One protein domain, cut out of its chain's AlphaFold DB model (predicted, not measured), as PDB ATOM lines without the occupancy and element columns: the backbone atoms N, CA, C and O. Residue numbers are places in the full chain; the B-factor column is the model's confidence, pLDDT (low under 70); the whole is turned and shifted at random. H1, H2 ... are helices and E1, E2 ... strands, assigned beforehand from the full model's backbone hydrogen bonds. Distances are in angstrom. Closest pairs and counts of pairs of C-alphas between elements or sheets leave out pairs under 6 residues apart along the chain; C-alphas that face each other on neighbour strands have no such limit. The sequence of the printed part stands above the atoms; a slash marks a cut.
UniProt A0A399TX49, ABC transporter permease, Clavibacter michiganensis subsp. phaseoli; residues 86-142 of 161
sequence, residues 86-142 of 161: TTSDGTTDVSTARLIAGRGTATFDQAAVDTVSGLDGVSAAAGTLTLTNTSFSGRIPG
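Overview. This is residues 86 to 142 of the 161 residues of the protein "ABC transporter permease" of Clavibacter michiganensis subsp. phaseoli (UniProt A0A399TX49). The printed part is a long thin rod: E2 and E3 run side by side as a narrow two-stranded ribbon, and at one end the short strand E1 folds back along E2. Beyond the other end of the ribbon lies the small helix H1, off the sheet, with a long loop folding back from it to E3; residues 118 to 123 of that loop stick out as the free tip. The printed part has 57 residues, with one named helix and three named strands in the order E1, E2, H1, E3; the sheet order is E1 - E2 - E3, all antiparallel, and the class is mixed, helices and strands. The whole is extended, with a radius of gyration of the C-alphas of 20.1 A, and its C-alphas span 65 by 20 by 12 A.

Arrangement. In the sheet, E2, residues 91 to 101, is the inner strand and E3, residues 131 to 141, is an edge strand. They are antiparallel neighbours, with 166 degrees between their N-to-C directions. The C-alphas of Ala 97 and Ser 135 face each other at 4.1 A, and those of Ala 101 and Leu 131 at 4.7 A. N 92 and O 140 are within hydrogen-bond range at 2.8 A, as are N 132 and O 100 at 2.8 A. The other edge strand is E1, residues 86 to 88, which forms a hairpin with E2. These two are antiparallel at 158 degrees, and the C-alphas of Thr 87 and Thr 92 face each other at 4.1 A. N 88 and O 91 are within hydrogen-bond range at 2.9 A. E1 and E3 are apart. The sheet is twisted, its C-alphas lying up to 4.3 A off the best plane. H1, residues 110 to 117, is not on the sheet, with 0 pairs of C-alphas within 10 A; E1 and H1 are apart. In H1 every O i to N i+4 pair is within hydrogen-bond range.

Along the chain. E2 is 32.3 A from first to last C-alpha, from C-alpha 91 at (-5.762, -66.385, -6.093) to C-alpha 101 at (17.646, -44.615, -10.973). E3, residues 131 to 141, measures 31.1 A and ends at C-alpha 141 at (-4.055, -67.086, -10.330). E1, residues 86 to 88, is 6.6 A long and begins at C-alpha 86 at (-1.109, -63.765, 0.190). H1, residues 110 to 117, is 10.7 A long.

Size, cuts and confidence. The two C-alphas farthest apart are those of Asp 89 and Gly 121, at 64.8 A, while the first and last printed C-alphas, of Thr 86 and Gly 142, are 9.9 A apart. The printed part has no cut. The link from E1 to E2 is tight, that from E2 to H1 is short, and that from H1 to E3, 13 residues, is long. The mean pLDDT of the printed part is 87.7, and residue 142 is the one printed residue under 70.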
ATOM      1  N   THR A  86      -0.170 -63.012  -0.649       84.38
ATOM      2  CA  THR A  86      -1.109 -63.765   0.190       84.38
ATOM      3  C   THR A  86      -2.084 -64.531  -0.687       84.38
ATOM      4  O   THR A  86      -2.828 -63.923  -1.458       84.38
ATOM      5  N   THR A  87      -2.100 -65.859  -0.571       83.12
ATOM      6  CA  THR A  87      -3.033 -66.706  -1.321       83.12
ATOM      7  C   THR A  87      -4.328 -66.923  -0.542       83.12
ATOM      8  O   THR A  87      -4.312 -67.466   0.562       83.12
ATOM      9  N   SER A  88      -5.454 -66.556  -1.149       81.94
ATOM     10  CA  SER A  88      -6.806 -66.899  -0.699       81.94
ATOM     11  C   SER A  88      -7.648 -67.315  -1.902       81.94
ATOM     12  O   SER A  88      -7.518 -66.751  -2.989       81.94
ATOM     13  N   ASP A  89      -8.505 -68.319  -1.722       81.00
ATOM     14  CA  ASP A  89      -9.494 -68.745  -2.726       81.00
ATOM     15  C   ASP A  89      -8.907 -69.049  -4.120       81.00
ATOM     16  O   ASP A  89      -9.503 -68.755  -5.154       81.00
ATOM     17  N   GLY A  90      -7.703 -69.633  -4.165       81.00
ATOM     18  CA  GLY A  90      -7.022 -69.976  -5.422       81.00
ATOM     19  C   GLY A  90      -6.423 -68.780  -6.174       81.00
ATOM     20  O   GLY A  90      -5.961 -68.936  -7.304       81.00
ATOM     21  N   THR A  91      -6.391 -67.599  -5.558       83.38
ATOM     22  CA  THR A  91      -5.762 -66.385  -6.093       83.38
ATOM     23  C   THR A  91      -4.724 -65.842  -5.119       83.38
ATOM     24  O   THR A  91      -4.919 -65.898  -3.909       83.38
ATOM     25  N   THR A  92      -3.613 -65.327  -5.635       88.00
ATOM     26  CA  THR A  92      -2.552 -64.695  -4.846       88.00
ATOM     27  C   THR A  92      -2.586 -63.192  -5.080       88.00
ATOM     28  O   THR A  92      -2.373 -62.735  -6.205       88.00
ATOM     29  N   ASP A  93      -2.858 -62.422  -4.028       88.88
ATOM     30  CA  ASP A  93      -2.682 -60.971  -4.038       88.88
ATOM     31  C   ASP A  93      -1.188 -60.653  -3.904       88.88
ATOM     32  O   ASP A  93      -0.537 -61.096  -2.957       88.88
ATOM     33  N   VAL A  94      -0.653 -59.870  -4.840       89.62
ATOM     34  CA  VAL A  94       0.743 -59.421  -4.836       89.62
ATOM     35  C   VAL A  94       0.822 -57.902  -4.822       89.62
ATOM     36  O   VAL A  94       0.019 -57.199  -5.446       89.62
ATOM     37  N   SER A  95       1.834 -57.385  -4.132       89.50
ATOM     38  CA  SER A  95       2.195 -55.975  -4.177       89.50
ATOM     39  C   SER A  95       3.704 -55.833  -4.067       89.50
ATOM     40  O   SER A  95       4.320 -56.368  -3.150       89.50
ATOM     41  N   THR A  96       4.309 -55.110  -5.006       87.06
ATOM     42  CA  THR A  96       5.739 -54.813  -4.948       87.06
ATOM     43  C   THR A  96       6.019 -53.417  -5.476       87.06
ATOM     44  O   THR A  96       5.334 -52.916  -6.372       87.06
ATOM     45  N   ALA A  97       7.046 -52.790  -4.917       88.81
ATOM     46  CA  ALA A  97       7.562 -51.506  -5.356       88.81
ATOM     47  C   ALA A  97       9.048 -51.648  -5.683       88.81
ATOM     48  O   ALA A  97       9.796 -52.299  -4.953       88.81
ATOM     49  N   ARG A  98       9.480 -51.027  -6.778       85.56
ATOM     50  CA  ARG A  98      10.883 -50.983  -7.183       85.56
ATOM     51  C   ARG A  98      11.313 -49.536  -7.365       85.56
ATOM     52  O   ARG A  98      10.690 -48.779  -8.104       85.56
ATOM     53  N   LEU A  99      12.417 -49.189  -6.714       88.19
ATOM     54  CA  LEU A  99      13.116 -47.927  -6.911       88.19
ATOM     55  C   LEU A  99      14.193 -48.123  -7.975       88.19
ATOM     56  O   LEU A  99      14.998 -49.049  -7.885       88.19
ATOM     57  N   ILE A 100      14.194 -47.271  -8.990       84.75
ATOM     58  CA  ILE A 100      15.133 -47.343 -10.111       84.75
ATOM     59  C   ILE A 100      15.726 -45.955 -10.306       84.75
ATOM     60  O   ILE A 100      15.007 -44.960 -10.222       84.75
ATOM     61  N   ALA A 101      17.026 -45.873 -10.575       85.56
ATOM     62  CA  ALA A 101      17.646 -44.615 -10.973       85.56
ATOM     63  C   ALA A 101      16.962 -44.028 -12.223       85.56
ATOM     64  O   ALA A 101      16.384 -44.751 -13.043       85.56
ATOM     65  N   GLY A 102      17.024 -42.703 -12.368       76.44
ATOM     66  CA  GLY A 102      16.513 -42.012 -13.550       76.44
ATOM     67  C   GLY A 102      17.051 -42.620 -14.852       76.44
ATOM     68  O   GLY A 102      18.195 -43.071 -14.939       76.44
ATOM     69  N   ARG A 103      16.220 -42.645 -15.899       74.44
ATOM     70  CA  ARG A 103      16.648 -43.169 -17.203       74.44
ATOM     71  C   ARG A 103      17.830 -42.349 -17.726       74.44
ATOM     72  O   ARG A 103      17.732 -41.131 -17.829       74.44
ATOM     73  N   GLY A 104      18.908 -43.029 -18.114       76.50
ATOM     74  CA  GLY A 104      20.102 -42.390 -18.676       76.50
ATOM     75  C   GLY A 104      21.086 -41.844 -17.637       76.50
ATOM     76  O   GLY A 104      22.130 -41.326 -18.026       76.50
ATOM     77  N   THR A 105      20.805 -41.997 -16.341       76.50
ATOM     78  CA  THR A 105      21.697 -41.579 -15.250       76.50
ATOM     79  C   THR A 105      22.180 -42.783 -14.451       76.50
ATOM     80  O   THR A 105      21.385 -43.671 -14.146       76.50
ATOM     81  N   ALA A 106      23.463 -42.806 -14.100       84.00
ATOM     82  CA  ALA A 106      24.028 -43.772 -13.163       84.00
ATOM     83  C   ALA A 106      24.009 -43.230 -11.723       84.00
ATOM     84  O   ALA A 106      23.837 -42.030 -11.492       84.00
ATOM     85  N   THR A 107      24.185 -44.126 -10.755       89.06
ATOM     86  CA  THR A 107      24.361 -43.793  -9.336       89.06
ATOM     87  C   THR A 107      25.837 -43.837  -8.964       89.06
ATOM     88  O   THR A 107      26.583 -44.639  -9.517       89.06
ATOM     89  N   PHE A 108      26.237 -43.025  -7.990       90.19
ATOM     90  CA  PHE A 108      27.579 -43.076  -7.414       90.19
ATOM     91  C   PHE A 108      27.570 -43.834  -6.088       90.19
ATOM     92  O   PHE A 108      26.633 -43.695  -5.300       90.19
ATOM     93  N   ASP A 109      28.641 -44.581  -5.826       90.88
ATOM     94  CA  ASP A 109      28.903 -45.126  -4.497       90.88
ATOM     95  C   ASP A 109      29.241 -44.004  -3.513       90.88
ATOM     96  O   ASP A 109      29.844 -42.988  -3.873       90.88
ATOM     97  N   GLN A 110      28.930 -44.217  -2.234       91.38
ATOM     98  CA  GLN A 110      29.268 -43.261  -1.178       91.38
ATOM     99  C   GLN A 110      30.777 -42.959  -1.129       91.38
ATOM    100  O   GLN A 110      31.163 -41.803  -0.980       91.38
ATOM    101  N   ALA A 111      31.626 -43.963  -1.374       94.62
ATOM    102  CA  ALA A 111      33.078 -43.792  -1.420       94.62
ATOM    103  C   ALA A 111      33.545 -42.791  -2.499       94.62
ATOM    104  O   ALA A 111      34.588 -42.150  -2.342       94.62
ATOM    105  N   ALA A 112      32.785 -42.621  -3.587       93.06
ATOM    106  CA  ALA A 112      33.086 -41.613  -4.600       93.06
ATOM    107  C   ALA A 112      32.821 -40.194  -4.069       93.06
ATOM    108  O   ALA A 112      33.625 -39.295  -4.305       93.06
ATOM    109  N   VAL A 113      31.745 -40.002  -3.296       93.75
ATOM    110  CA  VAL A 113      31.458 -38.726  -2.616       93.75
ATOM    111  C   VAL A 113      32.540 -38.420  -1.581       93.75
ATOM    112  O   VAL A 113      33.044 -37.298  -1.545       93.75
ATOM    113  N   ASP A 114      32.961 -39.428  -0.813       94.69
ATOM    114  CA  ASP A 114      34.047 -39.293   0.162       94.69
ATOM    115  C   ASP A 114      35.362 -38.895  -0.529       94.69
ATOM    116  O   ASP A 114      36.055 -37.982  -0.076       94.69
ATOM    117  N   THR A 115      35.664 -39.501  -1.681       94.81
ATOM    118  CA  THR A 115      36.838 -39.147  -2.496       94.81
ATOM    119  C   THR A 115      36.790 -37.687  -2.942       94.81
ATOM    120  O   THR A 115      37.780 -36.976  -2.789       94.81
ATOM    121  N   VAL A 116      35.643 -37.215  -3.445       94.25
ATOM    122  CA  VAL A 116      35.470 -35.813  -3.865       94.25
ATOM    123  C   VAL A 116      35.613 -34.860  -2.679       94.25
ATOM    124  O   VAL A 116      36.264 -33.827  -2.808       94.25
ATOM    125  N   SER A 117      35.063 -35.217  -1.516       94.19
ATOM    126  CA  SER A 117      35.170 -34.404  -0.299       94.19
ATOM    127  C   SER A 117      36.608 -34.251   0.212       94.19
ATOM    128  O   SER A 117      36.910 -33.277   0.895       94.19
ATOM    129  N   GLY A 118      37.493 -35.195  -0.130       95.31
ATOM    130  CA  GLY A 118      38.908 -35.175   0.238       95.31
ATOM    131  C   GLY A 118      39.823 -34.438  -0.744       95.31
ATOM    132  O   GLY A 118      41.028 -34.396  -0.505       95.31
ATOM    133  N   LEU A 119      39.299 -33.893  -1.847       95.12
ATOM    134  CA  LEU A 119      40.102 -33.158  -2.827       95.12
ATOM    135  C   LEU A 119      40.469 -31.755  -2.325       95.12
ATOM    136  O   LEU A 119      39.660 -31.055  -1.712       95.12
ATOM    137  N   ASP A 120      41.680 -31.309  -2.661       94.25
ATOM    138  CA  ASP A 120      42.147 -29.962  -2.334       94.25
ATOM    139  C   ASP A 120      41.237 -28.892  -2.953       94.25
ATOM    140  O   ASP A 120      40.960 -28.889  -4.153       94.25
ATOM    141  N   GLY A 121      40.787 -27.950  -2.124       89.06
ATOM    142  CA  GLY A 121      39.904 -26.861  -2.545       89.06
ATOM    143  C   GLY A 121      38.410 -27.202  -2.543       89.06
ATOM    144  O   GLY A 121      37.602 -26.306  -2.790       89.06
ATOM    145  N   VAL A 122      38.015 -28.436  -2.207       92.19
ATOM    146  CA  VAL A 122      36.605 -28.791  -1.985       92.19
ATOM    147  C   VAL A 122      36.227 -28.482  -0.538       92.19
ATOM    148  O   VAL A 122      36.691 -29.124   0.398       92.19
ATOM    149  N   SER A 123      35.367 -27.481  -0.335       90.56
ATOM    150  CA  SER A 123      34.886 -27.136   1.011       90.56
ATOM    151  C   SER A 123      33.827 -28.109   1.535       90.56
ATOM    152  O   SER A 123      33.689 -28.255   2.749       90.56
ATOM    153  N   ALA A 124      33.029 -28.699   0.644       90.75
ATOM    154  CA  ALA A 124      31.964 -29.643   0.961       90.75
ATOM    155  C   ALA A 124      31.580 -30.437  -0.296       90.75
ATOM    156  O   ALA A 124      31.674 -29.923  -1.409       90.75
ATOM    157  N   ALA A 125      31.098 -31.664  -0.108       93.75
ATOM    158  CA  ALA A 125      30.507 -32.477  -1.165       93.75
ATOM    159  C   ALA A 125      29.164 -33.044  -0.687       93.75
ATOM    160  O   ALA A 125      29.019 -33.407   0.481       93.75
ATOM    161  N   ALA A 126      28.186 -33.123  -1.588       91.19
ATOM    162  CA  ALA A 126      26.877 -33.707  -1.314       91.19
ATOM    163  C   ALA A 126      26.470 -34.646  -2.455       91.19
ATOM    164  O   ALA A 126      26.528 -34.274  -3.626       91.19
ATOM    165  N   GLY A 127      26.035 -35.857  -2.107       90.50
ATOM    166  CA  GLY A 127      25.428 -36.794  -3.050       90.50
ATOM    167  C   GLY A 127      23.915 -36.600  -3.095       90.50
ATOM    168  O   GLY A 127      23.258 -36.639  -2.056       90.50
ATOM    169  N   THR A 128      23.352 -36.407  -4.288       88.75
ATOM    170  CA  THR A 128      21.898 -36.422  -4.496       88.75
ATOM    171  C   THR A 128      21.502 -37.675  -5.264       88.75
ATOM    172  O   THR A 128      22.199 -38.100  -6.186       88.75
ATOM    173  N   LEU A 129      20.389 -38.293  -4.865       88.12
ATOM    174  CA  LEU A 129      19.879 -39.501  -5.497       88.12
ATOM    175  C   LEU A 129      18.420 -39.293  -5.897       88.12
ATOM    176  O   LEU A 129      17.546 -39.130  -5.047       88.12
ATOM    177  N   THR A 130      18.169 -39.324  -7.203       86.38
ATOM    178  CA  THR A 130      16.823 -39.241  -7.773       86.38
ATOM    179  C   THR A 130      16.404 -40.627  -8.242       86.38
ATOM    180  O   THR A 130      17.004 -41.186  -9.161       86.38
ATOM    181  N   LEU A 131      15.369 -41.178  -7.606       88.44
ATOM    182  CA  LEU A 131      14.826 -42.499  -7.913       88.44
ATOM    183  C   LEU A 131      13.386 -42.375  -8.403       88.44
ATOM    184  O   LEU A 131      12.581 -41.632  -7.840       88.44
ATOM    185  N   THR A 132      13.054 -43.159  -9.418       87.94
ATOM    186  CA  THR A 132      11.682 -43.404  -9.845       87.94
ATOM    187  C   THR A 132      11.156 -44.620  -9.098       87.94
ATOM    188  O   THR A 132      11.766 -45.688  -9.142       87.94
ATOM    189  N   ASN A 133      10.018 -44.462  -8.427       90.06
ATOM    190  CA  ASN A 133       9.290 -45.571  -7.828       90.06
ATOM    191  C   ASN A 133       8.258 -46.114  -8.822       90.06
ATOM    192  O   ASN A 133       7.312 -45.405  -9.170       90.06
ATOM    193  N   THR A 134       8.413 -47.367  -9.237       88.06
ATOM    194  CA  THR A 134       7.388 -48.098  -9.989       88.06
ATOM    195  C   THR A 134       6.783 -49.139  -9.059       88.06
ATOM    196  O   THR A 134       7.495 -49.998  -8.541       88.06
ATOM    197  N   SER A 135       5.470 -49.078  -8.850       90.06
ATOM    198  CA  SER A 135       4.750 -50.040  -8.010       90.06
ATOM    199  C   SER A 135       3.727 -50.820  -8.820       90.06
ATOM    200  O   SER A 135       3.126 -50.294  -9.757       90.06
ATOM    201  N   PHE A 136       3.551 -52.081  -8.447       87.94
ATOM    202  CA  PHE A 136       2.528 -52.961  -8.979       87.94
ATOM    203  C   PHE A 136       1.711 -53.540  -7.829       87.94
ATOM    204  O   PHE A 136       2.249 -53.918  -6.787       87.94
ATOM    205  N   SER A 137       0.404 -53.641  -8.046       89.62
ATOM    206  CA  SER A 137      -0.522 -54.353  -7.175       89.62
ATOM    207  C   SER A 137      -1.551 -55.073  -8.033       89.62
ATOM    208  O   SER A 137      -2.134 -54.456  -8.929       89.62
ATOM    209  N   GLY A 138      -1.801 -56.348  -7.756       86.69
ATOM    210  CA  GLY A 138      -2.768 -57.133  -8.515       86.69
ATOM    211  C   GLY A 138      -2.962 -58.537  -7.961       86.69
ATOM    212  O   GLY A 138      -2.302 -58.938  -7.007       86.69
ATOM    213  N   ARG A 139      -3.876 -59.284  -8.582       88.00
ATOM    214  CA  ARG A 139      -4.124 -60.697  -8.281       88.00
ATOM    215  C   ARG A 139      -3.593 -61.570  -9.394       88.00
ATOM    216  O   ARG A 139      -3.872 -61.309 -10.564       88.00
ATOM    217  N   ILE A 140      -2.881 -62.620  -9.019       84.25
ATOM    218  CA  ILE A 140      -2.379 -63.644  -9.929       84.25
ATOM    219  C   ILE A 140      -3.109 -64.952  -9.600       84.25
ATOM    220  O   ILE A 140      -3.310 -65.248  -8.419       84.25
ATOM    221  N   PRO A 141      -3.545 -65.746 -10.593       80.69
ATOM    222  CA  PRO A 141      -4.055 -67.086 -10.330       80.69
ATOM    223  C   PRO A 141      -2.996 -67.900  -9.584       80.69
ATOM    224  O   PRO A 141      -1.845 -67.959 -10.020       80.69
ATOM    225  N   GLY A 142      -3.369 -68.522  -8.465       69.50
ATOM    226  CA  GLY A 142      -2.479 -69.453  -7.784       69.50
ATOM    227  C   GLY A 142      -2.149 -70.596  -8.737       69.50
ATOM    228  O   GLY A 142      -3.036 -71.091  -9.440       69.50
TER     229      GLY A 142